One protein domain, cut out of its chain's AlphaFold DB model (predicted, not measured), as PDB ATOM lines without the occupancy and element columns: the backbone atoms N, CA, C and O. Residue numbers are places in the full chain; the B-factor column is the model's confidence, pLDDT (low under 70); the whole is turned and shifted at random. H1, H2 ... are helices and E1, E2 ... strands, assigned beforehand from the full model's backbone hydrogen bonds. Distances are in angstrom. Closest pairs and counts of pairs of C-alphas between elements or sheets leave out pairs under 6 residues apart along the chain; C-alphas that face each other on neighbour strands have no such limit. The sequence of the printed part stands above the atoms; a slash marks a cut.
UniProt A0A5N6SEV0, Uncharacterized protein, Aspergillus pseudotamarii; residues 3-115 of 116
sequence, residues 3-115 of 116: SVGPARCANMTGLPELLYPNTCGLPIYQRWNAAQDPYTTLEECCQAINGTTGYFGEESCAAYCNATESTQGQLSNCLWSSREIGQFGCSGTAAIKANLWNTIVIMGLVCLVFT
ATOM      1  N   SER A   3      32.855  17.144   1.502       47.44
ATOM      2  CA  SER A   3      33.785  16.342   2.279       47.44
ATOM      3  C   SER A   3      33.022  15.750   3.460       47.44
ATOM      4  O   SER A   3      32.449  16.504   4.244       47.44
ATOM      5  N   VAL A   4      32.969  14.421   3.559       54.47
ATOM      6  CA  VAL A   4      32.292  13.709   4.651       54.47
ATOM      7  C   VAL A   4      33.374  13.096   5.528       54.47
ATOM      8  O   VAL A   4      34.278  12.427   5.029       54.47
ATOM      9  N   GLY A   5      33.322  13.416   6.816       59.56
ATOM     10  CA  GLY A   5      34.340  13.080   7.806       59.56
ATOM     11  C   GLY A   5      34.563  14.246   8.775       59.56
ATOM     12  O   GLY A   5      34.155  15.377   8.488       59.56
ATOM     13  N   PRO A   6      35.187  14.008   9.940       60.91
ATOM     14  CA  PRO A   6      35.434  15.073  10.900       60.91
ATOM     15  C   PRO A   6      36.330  16.152  10.274       60.91
ATOM     16  O   PRO A   6      37.315  15.835   9.611       60.91
ATOM     17  N   ALA A   7      35.997  17.432  10.484       65.38
ATOM     18  CA  ALA A   7      36.650  18.567   9.813       65.38
ATOM     19  C   ALA A   7      38.185  18.584   9.972       65.38
ATOM     20  O   ALA A   7      38.893  19.036   9.077       65.38
ATOM     21  N   ARG A   8      38.699  18.025  11.075       67.56
ATOM     22  CA  ARG A   8      40.137  17.840  11.341       67.56
ATOM     23  C   ARG A   8      40.855  16.968  10.304       67.56
ATOM     24  O   ARG A   8      42.032  17.166  10.045       67.56
ATOM     25  N   CYS A   9      40.131  16.064   9.654       68.75
ATOM     26  CA  CYS A   9      40.664  15.179   8.626       68.75
ATOM     27  C   CYS A   9      40.651  15.809   7.231       68.75
ATOM     28  O   CYS A   9      41.114  15.186   6.280       68.75
ATOM     29  N   ALA A  10      40.137  17.041   7.086       63.59
ATOM     30  CA  ALA A  10      39.850  17.615   5.778       63.59
ATOM     31  C   ALA A  10      41.070  17.857   4.888       63.59
ATOM     32  O   ALA A  10      40.960  17.872   3.658       63.59
ATOM     33  N   ASN A  11      42.220  18.031   5.530       63.84
ATOM     34  CA  ASN A  11      43.493  18.286   4.882       63.84
ATOM     35  C   ASN A  11      44.333  17.011   4.696       63.84
ATOM     36  O   ASN A  11      45.414  17.076   4.119       63.84
ATOM     37  N   MET A  12      43.857  15.861   5.188       67.31
ATOM     38  CA  MET A  12      44.580  14.600   5.076       67.31
ATOM     39  C   MET A  12      44.247  13.908   3.764       67.31
ATOM     40  O   MET A  12      43.086  13.757   3.376       67.31
ATOM     41  N   THR A  13      45.293  13.470   3.076       63.72
ATOM     42  CA  THR A  13      45.185  12.750   1.814       63.72
ATOM     43  C   THR A  13      45.938  11.441   1.913       63.72
ATOM     44  O   THR A  13      47.118  11.430   2.257       63.72
ATOM     45  N   GLY A  14      45.276  10.354   1.532       64.94
ATOM     46  CA  GLY A  14      45.880   9.030   1.509       64.94
ATOM     47  C   GLY A  14      45.616   8.213   2.769       64.94
ATOM     48  O   GLY A  14      45.094   8.698   3.769       64.94
ATOM     49  N   LEU A  15      45.949   6.928   2.674       74.19
ATOM     50  CA  LEU A  15      45.884   5.996   3.786       74.19
ATOM     51  C   LEU A  15      47.240   6.004   4.512       74.19
ATOM     52  O   LEU A  15      48.253   5.785   3.844       74.19
ATOM     53  N   PRO A  16      47.282   6.232   5.836       71.19
ATOM     54  CA  PRO A  16      48.507   6.077   6.609       71.19
ATOM     55  C   PRO A  16      49.009   4.625   6.580       71.19
ATOM     56  O   PRO A  16      48.237   3.687   6.381       71.19
ATOM     57  N   GLU A  17      50.314   4.437   6.773       72.38
ATOM     58  CA  GLU A  17      50.939   3.116   6.692       72.38
ATOM     59  C   GLU A  17      50.397   2.165   7.775       72.38
ATOM     60  O   GLU A  17      50.372   2.484   8.966       72.38
ATOM     61  N   LEU A  18      49.942   0.982   7.352       75.38
ATOM     62  CA  LEU A  18      49.430  -0.063   8.237       75.38
ATOM     63  C   LEU A  18      50.592  -0.923   8.744       75.38
ATOM     64  O   LEU A  18      50.998  -1.891   8.102       75.38
ATOM     65  N   LEU A  19      51.103  -0.566   9.922       68.94
ATOM     66  CA  LEU A  19      52.256  -1.216  10.559       68.94
ATOM     67  C   LEU A  19      51.974  -2.649  11.051       68.94
ATOM     68  O   LEU A  19      52.907  -3.395  11.339       68.94
ATOM     69  N   TYR A  20      50.701  -3.042  11.162       71.44
ATOM     70  CA  TYR A  20      50.303  -4.341  11.705       71.44
ATOM     71  C   TYR A  20      49.979  -5.350  10.598       71.44
ATOM     72  O   TYR A  20      49.196  -5.022   9.701       71.44
ATOM     73  N   PRO A  21      50.509  -6.586  10.657       74.25
ATOM     74  CA  PRO A  21      50.227  -7.611   9.657       74.25
ATOM     75  C   PRO A  21      48.746  -8.005   9.672       74.25
ATOM     76  O   PRO A  21      48.096  -7.959  10.714       74.25
ATOM     77  N   ASN A  22      48.222  -8.420   8.516       81.56
ATOM     78  CA  ASN A  22      46.830  -8.860   8.346       81.56
ATOM     79  C   ASN A  22      45.774  -7.798   8.693       81.56
ATOM     80  O   ASN A  22      44.628  -8.121   8.986       81.56
ATOM     81  N   THR A  23      46.129  -6.518   8.643       85.31
ATOM     82  CA  THR A  23      45.173  -5.426   8.856       85.31
ATOM     83  C   THR A  23      44.777  -4.798   7.533       85.31
ATOM     84  O   THR A  23      45.597  -4.695   6.623       85.31
ATOM     85  N   CYS A  24      43.523  -4.372   7.407       85.88
ATOM     86  CA  CYS A  24      43.102  -3.502   6.313       85.88
ATOM     87  C   CYS A  24      42.525  -2.222   6.885       85.88
ATOM     88  O   CYS A  24      41.807  -2.257   7.876       85.88
ATOM     89  N   GLY A  25      42.823  -1.099   6.253       87.12
ATOM     90  CA  GLY A  25      42.343   0.198   6.675       87.12
ATOM     91  C   GLY A  25      41.893   1.061   5.517       87.12
ATOM     92  O   GLY A  25      42.246   0.849   4.357       87.12
ATOM     93  N   LEU A  26      41.093   2.057   5.862       84.31
ATOM     94  CA  LEU A  26      40.609   3.084   4.961       84.31
ATOM     95  C   LEU A  26      40.673   4.452   5.648       84.31
ATOM     96  O   LEU A  26      40.558   4.535   6.874       84.31
ATOM     97  N   PRO A  27      40.875   5.543   4.896       78.81
ATOM     98  CA  PRO A  27      40.690   6.872   5.450       78.81
ATOM     99  C   PRO A  27      39.195   7.092   5.708       78.81
ATOM    100  O   PRO A  27      38.377   6.856   4.816       78.81
ATOM    101  N   ILE A  28      38.848   7.570   6.908       76.25
ATOM    102  CA  ILE A  28      37.466   7.953   7.258       76.25
ATOM    103  C   ILE A  28      37.084   9.317   6.667       76.25
ATOM    104  O   ILE A  28      35.930   9.730   6.724       76.25
ATOM    105  N   TYR A  29      38.059  10.013   6.081       66.56
ATOM    106  CA  TYR A  29      37.857  11.207   5.282       66.56
ATOM    107  C   TYR A  29      38.015  10.885   3.802       66.56
ATOM    108  O   TYR A  29      39.114  10.629   3.309       66.56
ATOM    109  N   GLN A  30      36.906  10.916   3.072       60.38
ATOM    110  CA  GLN A  30      36.898  10.775   1.623       60.38
ATOM    111  C   GLN A  30      35.870  11.750   1.027       60.38
ATOM    112  O   GLN A  30      34.879  12.115   1.661       60.38
ATOM    113  N   ARG A  31      36.088  12.199  -0.218       54.16
ATOM    114  CA  ARG A  31      35.114  13.033  -0.950       54.16
ATOM    115  C   ARG A  31      33.872  12.201  -1.283       54.16
ATOM    116  O   ARG A  31      33.889  11.482  -2.279       54.16
ATOM    117  N   TRP A  32      32.828  12.280  -0.466       59.25
ATOM    118  CA  TRP A  32      31.628  11.443  -0.586       59.25
ATOM    119  C   TRP A  32      30.342  12.262  -0.697       59.25
ATOM    120  O   TRP A  32      30.309  13.473  -0.482       59.25
ATOM    121  N   ASN A  33      29.251  11.599  -1.068       51.25
ATOM    122  CA  ASN A  33      27.921  12.157  -0.854       51.25
ATOM    123  C   ASN A  33      27.589  12.039   0.640       51.25
ATOM    124  O   ASN A  33      27.828  10.996   1.235       51.25
ATOM    125  N   ALA A  34      27.039  13.101   1.232       48.31
ATOM    126  CA  ALA A  34      26.809  13.309   2.672       48.31
ATOM    127  C   ALA A  34      25.921  12.279   3.409       48.31
ATOM    128  O   ALA A  34      25.512  12.537   4.536       48.31
ATOM    129  N   ALA A  35      25.598  11.143   2.792       50.88
ATOM    130  CA  ALA A  35      24.644  10.165   3.299       50.88
ATOM    131  C   ALA A  35      25.271   8.844   3.780       50.88
ATOM    132  O   ALA A  35      24.541   8.033   4.339       50.88
ATOM    133  N   GLN A  36      26.564   8.586   3.543       59.69
ATOM    134  CA  GLN A  36      27.160   7.265   3.795       59.69
ATOM    135  C   GLN A  36      28.538   7.395   4.459       59.69
ATOM    136  O   GLN A  36      29.382   8.161   3.989       59.69
ATOM    137  N   ASP A  37      28.726   6.674   5.569       70.19
ATOM    138  CA  ASP A  37      29.929   6.700   6.402       70.19
ATOM    139  C   ASP A  37      30.839   5.505   6.044       70.19
ATOM    140  O   ASP A  37      30.450   4.355   6.237       70.19
ATOM    141  N   PRO A  38      32.059   5.718   5.526       70.75
ATOM    142  CA  PRO A  38      32.976   4.624   5.195       70.75
ATOM    143  C   PRO A  38      33.379   3.773   6.408       70.75
ATOM    144  O   PRO A  38      33.811   2.629   6.239       70.75
ATOM    145  N   TYR A  39      33.258   4.313   7.625       78.56
ATOM    146  CA  TYR A  39      33.516   3.569   8.848       78.56
ATOM    147  C   TYR A  39      32.498   2.447   9.053       78.56
ATOM    148  O   TYR A  39      32.899   1.334   9.387       78.56
ATOM    149  N   THR A  40      31.209   2.695   8.798       82.50
ATOM    150  CA  THR A  40      30.167   1.675   8.999       82.50
ATOM    151  C   THR A  40      30.358   0.505   8.040       82.50
ATOM    152  O   THR A  40      30.291  -0.646   8.454       82.50
ATOM    153  N   THR A  41      30.722   0.776   6.783       82.75
ATOM    154  CA  THR A  41      31.055  -0.274   5.810       82.75
ATOM    155  C   THR A  41      32.271  -1.103   6.247       82.75
ATOM    156  O   THR A  41      32.282  -2.327   6.102       82.75
ATOM    157  N   LEU A  42      33.323  -0.458   6.776       85.69
ATOM    158  CA  LEU A  42      34.485  -1.169   7.319       85.69
ATOM    159  C   LEU A  42      34.077  -2.051   8.500       85.69
ATOM    160  O   LEU A  42      34.527  -3.190   8.580       85.69
ATOM    161  N   GLU A  43      33.247  -1.527   9.398       87.38
ATOM    162  CA  GLU A  43      32.759  -2.233  10.579       87.38
ATOM    163  C   GLU A  43      31.957  -3.478  10.202       87.38
ATOM    164  O   GLU A  43      32.257  -4.559  10.707       87.38
ATOM    165  N   GLU A  44      31.030  -3.370   9.251       88.31
ATOM    166  CA  GLU A  44      30.256  -4.504   8.735       88.31
ATOM    167  C   GLU A  44      31.163  -5.593   8.142       88.31
ATOM    168  O   GLU A  44      31.064  -6.769   8.507       88.31
ATOM    169  N   CYS A  45      32.107  -5.203   7.277       86.69
ATOM    170  CA  CYS A  45      33.080  -6.133   6.702       86.69
ATOM    171  C   CYS A  45      33.989  -6.766   7.768       86.69
ATOM    172  O   CYS A  45      34.397  -7.920   7.632       86.69
ATOM    173  N   CYS A  46      34.315  -6.022   8.823       89.38
ATOM    174  CA  CYS A  46      35.168  -6.490   9.907       89.38
ATOM    175  C   CYS A  46      34.440  -7.465  10.838       89.38
ATOM    176  O   CYS A  46      34.994  -8.496  11.219       89.38
ATOM    177  N   GLN A  47      33.179  -7.191  11.171       88.25
ATOM    178  CA  GLN A  47      32.359  -8.087  11.984       88.25
ATOM    179  C   GLN A  47      32.129  -9.429  11.281       88.25
ATOM    180  O   GLN A  47      32.191 -10.474  11.928       88.25
ATOM    181  N   ALA A  48      31.959  -9.424   9.954       85.56
ATOM    182  CA  ALA A  48      31.770 -10.642   9.161       85.56
ATOM    183  C   ALA A  48      32.925 -11.654   9.296       85.56
ATOM    184  O   ALA A  48      32.713 -12.858   9.157       85.56
ATOM    185  N   ILE A  49      34.135 -11.180   9.601       85.31
ATOM    186  CA  ILE A  49      35.330 -12.017   9.775       85.31
ATOM    187  C   ILE A  49      35.729 -12.219  11.245       85.31
ATOM    188  O   ILE A  49      36.805 -12.752  11.510       85.31
ATOM    189  N   ASN A  50      34.890 -11.805  12.204       85.88
ATOM    190  CA  ASN A  50      35.235 -11.723  13.634       85.88
ATOM    191  C   ASN A  50      36.490 -10.875  13.911       85.88
ATOM    192  O   ASN A  50      37.270 -11.163  14.821       85.88
ATOM    193  N   GLY A  51      36.697  -9.840  13.102       84.75
ATOM    194  CA  GLY A  51      37.770  -8.877  13.280       84.75
ATOM    195  C   GLY A  51      37.415  -7.813  14.312       84.75
ATOM    196  O   GLY A  51      36.294  -7.729  14.813       84.75
ATOM    197  N   THR A  52      38.388  -6.964  14.625       86.62
ATOM    198  CA  THR A  52      38.179  -5.801  15.500       86.62
ATOM    199  C   THR A  52      38.524  -4.532  14.746       86.62
ATOM    200  O   THR A  52      39.601  -4.452  14.151       86.62
ATOM    201  N   THR A  53      37.632  -3.544  14.772       89.12
ATOM    202  CA  THR A  53      37.900  -2.228  14.194       89.12
ATOM    203  C   THR A  53      38.576  -1.298  15.194       89.12
ATOM    204  O   THR A  53      38.429  -1.424  16.409       89.12
ATOM    205  N   GLY A  54      39.316  -0.327  14.674       86.44
ATOM    206  CA  GLY A  54      39.912   0.743  15.460       86.44
ATOM    207  C   GLY A  54      40.236   1.950  14.593       86.44
ATOM    208  O   GLY A  54      40.236   1.868  13.366       86.44
ATOM    209  N   TYR A  55      40.524   3.080  15.232       86.00
ATOM    210  CA  TYR A  55      41.008   4.275  14.543       86.00
ATOM    211  C   TYR A  55      42.530   4.366  14.627       86.00
ATOM    212  O   TYR A  55      43.133   3.953  15.618       86.00
ATOM    213  N   PHE A  56      43.157   4.901  13.584       82.31
ATOM    214  CA  PHE A  56      44.602   5.071  13.491       82.31
ATOM    215  C   PHE A  56      44.979   6.266  12.606       82.31
ATOM    216  O   PHE A  56      44.125   6.901  11.983       82.31
ATOM    217  N   GLY A  57      46.277   6.568  12.562       74.06
ATOM    218  CA  GLY A  57      46.810   7.720  11.842       74.06
ATOM    219  C   GLY A  57      46.677   9.030  12.615       74.06
ATOM    220  O   GLY A  57      46.176   9.074  13.742       74.06
ATOM    221  N   GLU A  58      47.158  10.102  11.991       70.31
ATOM    222  CA  GLU A  58      47.088  11.455  12.540       70.31
ATOM    223  C   GLU A  58      45.618  11.844  12.782       70.31
ATOM    224  O   GLU A  58      44.745  11.549  11.961       70.31
ATOM    225  N   GLU A  59      45.322  12.426  13.949       72.44
ATOM    226  CA  GLU A  59      43.971  12.867  14.352       72.44
ATOM    227  C   GLU A  59      42.870  11.778  14.299       72.44
ATOM    228  O   GLU A  59      41.669  12.088  14.281       72.44
ATOM    229  N   SER A  60      43.263  10.493  14.288       77.38
ATOM    230  CA  SER A  60      42.355   9.345  14.128       77.38
ATOM    231  C   SER A  60      41.530   9.404  12.833       77.38
ATOM    232  O   SER A  60      40.361   9.022  12.808       77.38
ATOM    233  N   CYS A  61      42.139   9.904  11.754       78.88
ATOM    234  CA  CYS A  61      41.505  10.123  10.453       78.88
ATOM    235  C   CYS A  61      41.526   8.918   9.502       78.88
ATOM    236  O   CYS A  61      41.082   9.014   8.352       78.88
ATOM    237  N   ALA A  62      41.970   7.760   9.980       82.88
ATOM    238  CA  ALA A  62      41.800   6.487   9.305       82.88
ATOM    239  C   ALA A  62      41.237   5.444  10.273       82.88
ATOM    240  O   ALA A  62      41.392   5.546  11.489       82.88
ATOM    241  N   ALA A  63      40.574   4.436   9.725       87.12
ATOM    242  CA  ALA A  63      40.075   3.300  10.476       87.12
ATOM    243  C   ALA A  63      40.640   2.012   9.894       87.12
ATOM    244  O   ALA A  63      40.791   1.889   8.679       87.12
ATOM    245  N   TYR A  64      40.979   1.074  10.767       89.00
ATOM    246  CA  TYR A  64      41.498  -0.234  10.407       89.00
ATOM    247  C   TYR A  64      40.623  -1.334  10.993       89.00
ATOM    248  O   TYR A  64      39.904  -1.125  11.966       89.00
ATOM    249  N   CYS A  65      40.708  -2.505  10.384       89.94
ATOM    250  CA  CYS A  65      40.167  -3.755  10.865       89.94
ATOM    251  C   CYS A  65      41.312  -4.761  10.993       89.94
ATOM    252  O   CYS A  65      42.075  -4.972  10.042       89.94
ATOM    253  N   ASN A  66      41.420  -5.378  12.167       88.69
ATOM    254  CA  ASN A  66      42.299  -6.511  12.413       88.69
ATOM    255  C   ASN A  66      41.670  -7.782  11.845       88.69
ATOM    256  O   ASN A  66      40.646  -8.234  12.356       88.69
ATOM    257  N   ALA A  67      42.302  -8.364  10.828       84.31
ATOM    258  CA  ALA A  67      41.989  -9.697  10.340       84.31
ATOM    259  C   ALA A  67      43.090 -10.690  10.740       84.31
ATOM    260  O   ALA A  67      44.186 -10.326  11.167       84.31
ATOM    261  N   THR A  68      42.795 -11.973  10.585       83.94
ATOM    262  CA  THR A  68      43.802 -13.037  10.600       83.94
ATOM    263  C   THR A  68      44.328 -13.268   9.185       83.94
ATOM    264  O   THR A  68      43.678 -12.908   8.205       83.94
ATOM    265  N   GLU A  69      45.472 -13.938   9.052       80.62
ATOM    266  CA  GLU A  69      46.026 -14.336   7.746       80.62
ATOM    267  C   GLU A  69      45.002 -15.108   6.888       80.62
ATOM    268  O   GLU A  69      44.878 -14.888   5.687       80.62
ATOM    269  N   SER A  70      44.179 -15.947   7.524       82.31
ATOM    270  CA  SER A  70      43.122 -16.720   6.862       82.31
ATOM    271  C   SER A  70      41.898 -15.901   6.430       82.31
ATOM    272  O   SER A  70      41.168 -16.330   5.538       82.31
ATOM    273  N   THR A  71      41.649 -14.742   7.046       83.81
ATOM    274  CA  THR A  71      40.442 -13.924   6.814       83.81
ATOM    275  C   THR A  71      40.729 -12.608   6.098       83.81
ATOM    276  O   THR A  71      39.807 -11.984   5.573       83.81
ATOM    277  N   GLN A  72      42.000 -12.221   5.970       83.25
ATOM    278  CA  GLN A  72      42.421 -11.017   5.258       83.25
ATOM    279  C   GLN A  72      41.879 -10.965   3.820       83.25
ATOM    280  O   GLN A  72      41.418  -9.918   3.366       83.25
ATOM    281  N   GLY A  73      41.887 -12.096   3.107       82.56
ATOM    282  CA  GLY A  73      41.343 -12.178   1.749       82.56
ATOM    283  C   GLY A  73      39.827 -11.956   1.682       82.56
ATOM    284  O   GLY A  73      39.318 -11.452   0.685       82.56
ATOM    285  N   GLN A  74      39.088 -12.302   2.736       85.75
ATOM    286  CA  GLN A  74      37.648 -12.037   2.816       85.75
ATOM    287  C   GLN A  74      37.386 -10.560   3.117       85.75
ATOM    288  O   GLN A  74      36.525  -9.950   2.484       85.75
ATOM    289  N   LEU A  75      38.189  -9.967   4.010       86.56
ATOM    290  CA  LEU A  75      38.138  -8.539   4.317       86.56
ATOM    291  C   LEU A  75      38.376  -7.694   3.068       86.56
ATOM    292  O   LEU A  75      37.566  -6.835   2.731       86.56
ATOM    293  N   SER A  76      39.471  -7.963   2.352       84.62
ATOM    294  CA  SER A  76      39.839  -7.204   1.160       84.62
ATOM    295  C   SER A  76      38.778  -7.321   0.065       84.62
ATOM    296  O   SER A  76      38.434  -6.314  -0.549       84.62
ATOM    297  N   ASN A  77      38.188  -8.507  -0.125       86.69
ATOM    298  CA  ASN A  77      37.081  -8.709  -1.061       86.69
ATOM    299  C   ASN A  77      35.815  -7.942  -0.654       86.69
ATOM    300  O   ASN A  77      35.174  -7.340  -1.516       86.69
ATOM    301  N   CYS A  78      35.471  -7.912   0.637       86.25
ATOM    302  CA  CYS A  78      34.326  -7.146   1.136       86.25
ATOM    303  C   CYS A  78      34.510  -5.640   0.885       86.25
ATOM    304  O   CYS A  78      33.643  -4.989   0.297       86.25
ATOM    305  N   LEU A  79      35.693  -5.104   1.215       83.50
ATOM    306  CA  LEU A  79      36.024  -3.693   0.992       83.50
ATOM    307  C   LEU A  79      36.097  -3.340  -0.502       83.50
ATOM    308  O   LEU A  79      35.700  -2.248  -0.917       83.50
ATOM    309  N   TRP A  80      36.570  -4.272  -1.333       82.94
ATOM    310  CA  TRP A  80      36.610  -4.097  -2.781       82.94
ATOM    311  C   TRP A  80      35.206  -4.059  -3.386       82.94
ATOM    312  O   TRP A  80      34.909  -3.159  -4.178       82.94
ATOM    313  N   SER A  81      34.342  -4.992  -2.973       83.69
ATOM    314  CA  SER A  81      32.953  -5.095  -3.423       83.69
ATOM    315  C   SER A  81      32.098  -3.914  -2.976       83.69
ATOM    316  O   SER A  81      31.124  -3.579  -3.655       83.69
ATOM    317  N   SER A  82      32.441  -3.267  -1.860       78.69
ATOM    318  CA  SER A  82      31.690  -2.103  -1.419       78.69
ATOM    319  C   SER A  82      31.877  -0.937  -2.385       78.69
ATOM    320  O   SER A  82      32.984  -0.454  -2.627       78.69
ATOM    321  N   ARG A  83      30.771  -0.463  -2.957       70.56
ATOM    322  CA  ARG A  83      30.754   0.674  -3.892       70.56
ATOM    323  C   ARG A  83      31.024   2.007  -3.201       70.56
ATOM    324  O   ARG A  83      31.355   2.984  -3.862       70.56
ATOM    325  N   GLU A  84      30.851   1.998  -1.893       70.75
ATOM    326  CA  GLU A  84      31.007   3.113  -0.989       70.75
ATOM    327  C   GLU A  84      32.508   3.428  -0.882       70.75
ATOM    328  O   GLU A  84      32.947   4.500  -1.280       70.75
ATOM    329  N   ILE A  85      33.337   2.444  -0.525       73.56
ATOM    330  CA  ILE A  85      34.782   2.619  -0.316       73.56
ATOM    331  C   ILE A  85      35.506   3.073  -1.591       73.56
ATOM    332  O   ILE A  85      35.725   2.287  -2.521       73.56
ATOM    333  N   GLY A  86      35.937   4.337  -1.596       69.06
ATOM    334  CA  GLY A  86      36.712   4.955  -2.674       69.06
ATOM    335  C   GLY A  86      38.226   4.792  -2.532       69.06
ATOM    336  O   GLY A  86      38.933   4.911  -3.530       69.06
ATOM    337  N   GLN A  87      38.713   4.521  -1.316       74.56
ATOM    338  CA  GLN A  87      40.107   4.200  -1.012       74.56
ATOM    339  C   GLN A  87      40.207   3.253   0.186       74.56
ATOM    340  O   GLN A  87      39.563   3.484   1.205       74.56
ATOM    341  N   PHE A  88      41.032   2.212   0.073       82.50
ATOM    342  CA  PHE A  88      41.461   1.359   1.186       82.50
ATOM    343  C   PHE A  88      42.849   0.776   0.896       82.50
ATOM    344  O   PHE A  88      43.363   0.942  -0.212       82.50
ATOM    345  N   GLY A  89      43.447   0.120   1.888       83.31
ATOM    346  CA  GLY A  89      44.721  -0.586   1.793       83.31
ATOM    347  C   GLY A  89      44.803  -1.702   2.826       83.31
ATOM    348  O   GLY A  89      44.182  -1.614   3.880       83.31
ATOM    349  N   CYS A  90      45.563  -2.752   2.526       82.94
ATOM    350  CA  CYS A  90      45.824  -3.858   3.444       82.94
ATOM    351  C   CYS A  90      47.332  -4.011   3.678       82.94
ATOM    352  O   CYS A  90      48.138  -3.778   2.778       82.94
ATOM    353  N   SER A  91      47.725  -4.395   4.888       75.75
ATOM    354  CA  SER A  91      49.113  -4.699   5.233       75.75
ATOM    355  C   SER A  91      49.541  -6.027   4.606       75.75
ATOM    356  O   SER A  91      48.809  -7.010   4.672       75.75
ATOM    357  N   GLY A  92      50.710  -6.076   3.966       60.69
ATOM    358  CA  GLY A  92      51.244  -7.295   3.336       60.69
ATOM    359  C   GLY A  92      50.651  -7.659   1.964       60.69
ATOM    360  O   GLY A  92      51.245  -8.453   1.241       60.69
ATOM    361  N   THR A  93      49.541  -7.043   1.546       56.09
ATOM    362  CA  THR A  93      48.980  -7.166   0.188       56.09
ATOM    363  C   THR A  93      48.594  -5.781  -0.313       56.09
ATOM    364  O   THR A  93      47.746  -5.124   0.283       56.09
ATOM    365  N   ALA A  94      49.197  -5.323  -1.414       51.59
ATOM    366  CA  ALA A  94      48.968  -3.993  -1.982       51.59
ATOM    367  C   ALA A  94      47.571  -3.861  -2.634       51.59
ATOM    368  O   ALA A  94      47.441  -3.669  -3.839       51.59
ATOM    369  N   ALA A  95      46.505  -3.976  -1.845       57.72
ATOM    370  CA  ALA A  95      45.133  -3.762  -2.283       57.72
ATOM    371  C   ALA A  95      44.780  -2.277  -2.133       57.72
ATOM    372  O   ALA A  95      44.052  -1.894  -1.227       57.72
ATOM    373  N   ILE A  96      45.337  -1.429  -3.003       60.59
ATOM    374  CA  ILE A  96      44.974  -0.010  -3.062       60.59
ATOM    375  C   ILE A  96      43.843   0.144  -4.074       60.59
ATOM    376  O   ILE A  96      44.073   0.163  -5.284       60.59
ATOM    377  N   LYS A  97      42.608   0.287  -3.593       63.81
ATOM    378  CA  LYS A  97      41.493   0.719  -4.444       63.81
ATOM    379  C   LYS A  97      41.630   2.220  -4.667       63.81
ATOM    380  O   LYS A  97      41.049   3.009  -3.943       63.81
ATOM    381  N   ALA A  98      42.478   2.637  -5.601       54.06
ATOM    382  CA  ALA A  98      42.559   4.042  -5.976       54.06
ATOM    383  C   ALA A  98      41.335   4.395  -6.830       54.06
ATOM    384  O   ALA A  98      41.018   3.692  -7.790       54.06
ATOM    385  N   ASN A  99      40.654   5.488  -6.490       49.69
ATOM    386  CA  ASN A  99      39.547   6.016  -7.275       49.69
ATOM    387  C   ASN A  99      40.069   6.407  -8.677       49.69
ATOM    388  O   ASN A  99      40.649   7.478  -8.868       49.69
ATOM    389  N   LEU A 100      39.916   5.502  -9.653       42.03
ATOM    390  CA  LEU A 100      40.517   5.566 -10.998       42.03
ATOM    391  C   LEU A 100      40.085   6.781 -11.837       42.03
ATOM    392  O   LEU A 100      40.605   6.992 -12.931       42.03
ATOM    393  N   TRP A 101      39.163   7.603 -11.339       41.72
ATOM    394  CA  TRP A 101      38.723   8.815 -12.022       41.72
ATOM    395  C   TRP A 101      39.810   9.890 -12.146       41.72
ATOM    396  O   TRP A 101      39.736  10.698 -13.066       41.72
ATOM    397  N   ASN A 102      40.841   9.890 -11.291       40.44
ATOM    398  CA  ASN A 102      41.900  10.909 -11.356       40.44
ATOM    399  C   ASN A 102      43.169  10.462 -12.109       40.44
ATOM    400  O   ASN A 102      44.013  11.293 -12.436       40.44
ATOM    401  N   THR A 103      43.307   9.172 -12.432       39.59
ATOM    402  CA  THR A 103      44.505   8.641 -13.115       39.59
ATOM    403  C   THR A 103      44.416   8.771 -14.640       39.59
ATOM    404  O   THR A 103      45.442   8.875 -15.311       39.59
ATOM    405  N   ILE A 104      43.202   8.846 -15.200       43.97
ATOM    406  CA  ILE A 104      42.997   9.031 -16.648       43.97
ATOM    407  C   ILE A 104      43.515  10.401 -17.121       43.97
ATOM    408  O   ILE A 104      44.032  10.511 -18.230       43.97
ATOM    409  N   VAL A 105      43.464  11.434 -16.273       44.69
ATOM    410  CA  VAL A 105      43.932  12.783 -16.640       44.69
ATOM    411  C   VAL A 105      45.462  12.852 -16.720       44.69
ATOM    412  O   VAL A 105      46.000  13.571 -17.557       44.69
ATOM    413  N   ILE A 106      46.180  12.070 -15.907       48.59
ATOM    414  CA  ILE A 106      47.648  12.127 -15.860       48.59
ATOM    415  C   ILE A 106      48.260  11.318 -17.012       48.59
ATOM    416  O   ILE A 106      49.149  11.824 -17.688       48.59
ATOM    417  N   MET A 107      47.754  10.116 -17.321       42.84
ATOM    418  CA  MET A 107      48.280   9.329 -18.453       42.84
ATOM    419  C   MET A 107      47.986   9.957 -19.827       42.84
ATOM    420  O   MET A 107      48.797   9.812 -20.739       42.84
ATOM    421  N   GLY A 108      46.879  10.693 -19.979       43.31
ATOM    422  CA  GLY A 108      46.574  11.407 -21.226       43.31
ATOM    423  C   GLY A 108      47.515  12.583 -21.512       43.31
ATOM    424  O   GLY A 108      47.788  12.885 -22.672       43.31
ATOM    425  N   LEU A 109      48.057  13.220 -20.468       44.47
ATOM    426  CA  LEU A 109      48.914  14.400 -20.608       44.47
ATOM    427  C   LEU A 109      50.374  14.035 -20.922       44.47
ATOM    428  O   LEU A 109      51.052  14.793 -21.609       44.47
ATOM    429  N   VAL A 110      50.847  12.854 -20.503       50.06
ATOM    430  CA  VAL A 110      52.207  12.387 -20.839       50.06
ATOM    431  C   VAL A 110      52.303  11.918 -22.298       50.06
ATOM    432  O   VAL A 110      53.325  12.142 -22.938       50.06
ATOM    433  N   CYS A 111      51.240  11.351 -22.883       48.19
ATOM    434  CA  CYS A 111      51.269  10.919 -24.290       48.19
ATOM    435  C   CYS A 111      51.281  12.083 -25.300       48.19
ATOM    436  O   CYS A 111      51.834  11.934 -26.389       48.19
ATOM    437  N   LEU A 112      50.712  13.241 -24.950       44.09
ATOM    438  CA  LEU A 112      50.625  14.400 -25.852       44.09
ATOM    439  C   LEU A 112      51.932  15.212 -25.923       44.09
ATOM    440  O   LEU A 112      52.180  15.881 -26.919       44.09
ATOM    441  N   VAL A 113      52.800  15.121 -24.908       50.81
ATOM    442  CA  VAL A 113      54.105  15.818 -24.898       50.81
ATOM    443  C   VAL A 113      55.173  15.060 -25.701       50.81
ATOM    444  O   VAL A 113      56.123  15.668 -26.172       50.81
ATOM    445  N   PHE A 114      55.010  13.751 -25.915       48.00
ATOM    446  CA  PHE A 114      55.953  12.937 -26.700       48.00
ATOM    447  C   PHE A 114      55.611  12.828 -28.195       48.00
ATOM    448  O   PHE A 114      56.318  12.143 -28.931       48.00
ATOM    449  N   THR A 115      54.536  13.476 -28.656       48.78
ATOM    450  CA  THR A 115      54.100  13.447 -30.065       48.78
ATOM    451  C   THR A 115      54.245  14.784 -30.799       48.78
ATOM    452  O   THR A 115      53.678  14.933 -31.881       48.78
TER     453      THR A 115
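What this domain is: This is residues 3 to 115 of the 116 residues of an uncharacterized protein of Aspergillus pseudotamarii (UniProt A0A5N6SEV0). A small antiparallel sheet, E1, E4 and E3, has two helices, H1 and H2, packed side by side over one face, and from this compact body a tail, residues 101 to 115 with H3, sticks out alone. Long stretches without named elements run through the rest of the body, one before E1 and one between H2 and H3; short pairings tie residues 89 to 90 to the edge strand E1 and residues 3 to 4 to E2. The printed part has 113 residues, with three named helices and four named strands in the order E1 E2 H1 E3 E4 H2 H3; the class is mixed, helices and strands, with 50 residues in named elements, under half. The whole is compact, with a radius of gyration of the C-alphas of 15.2 A, yet elongated by its tail, spanning 53 by 33 by 24 A.

How they stand to each other: The sheet runs E1, residues 23 to 27, then E4, residues 62 to 66, then E3, residues 52 to 56, and is only just strongly twisted, its C-alphas lying up to 4.2 A off the best plane. E1 and E4 are antiparallel at 162 degrees, with N 26 and O 63 at 2.8 A, within hydrogen-bond range. E3 and E4 form a hairpin, antiparallel at 149 degrees, with N 54 and O 64 at 2.9 A. H1, residues 38 to 48, is on the sheet at a height of 8.6 A, over E4 and along the strands, at 3 degrees to E4 on the local plane; their closest C-alphas, those of Cys 46 and Cys 65, are 5.8 A apart. H2, residues 72 to 81, is on the same face at a height of 10.0 A, over E1; the closest C-alphas, of Cys 24 and Ser 76, are 7.1 A apart. H1 and H2 on one face of the sheet E1 E4 E3 make two layers, helices on one face of a sheet. H1 and H2 touch at a steep tilt of 43 degrees, opposite ways, closest at the C-alphas of Cys 45 and Cys 78, 5.8 A. E1 runs on into E2, residues 30 to 32, at 60 degrees; E2 pairs with no named strand. H3, residues 103 to 113, is not on the sheet and is apart from H1 and H2. Every O i to N i+4 pair is within range in H1 and H2, but 3 of 7 in H3, with 2 of 8 O i to N i+3 pairs.

Where its parts are: E1 begins at C-alpha 23 (45.173, -5.426, 8.856) and measures 13.5 A; E2 measures 5.8 A, E3 12.8 A and E4 13.4 A. H1 measures 15.8 A, H2 14.1 A and H3 16.8 A, ending at C-alpha 113 (54.105, 15.818, -24.898).

The domain as a whole: The C-alphas farthest apart, of Asn 50 and Thr 115, are 53.8 A apart. The printed part has no cut, and the link from H2 to H3 is long, 21 residues. Mean pLDDT of the printed part is 70.6; residues 3 to 14, 29 to 36 and 92 to 115 are among those under 70.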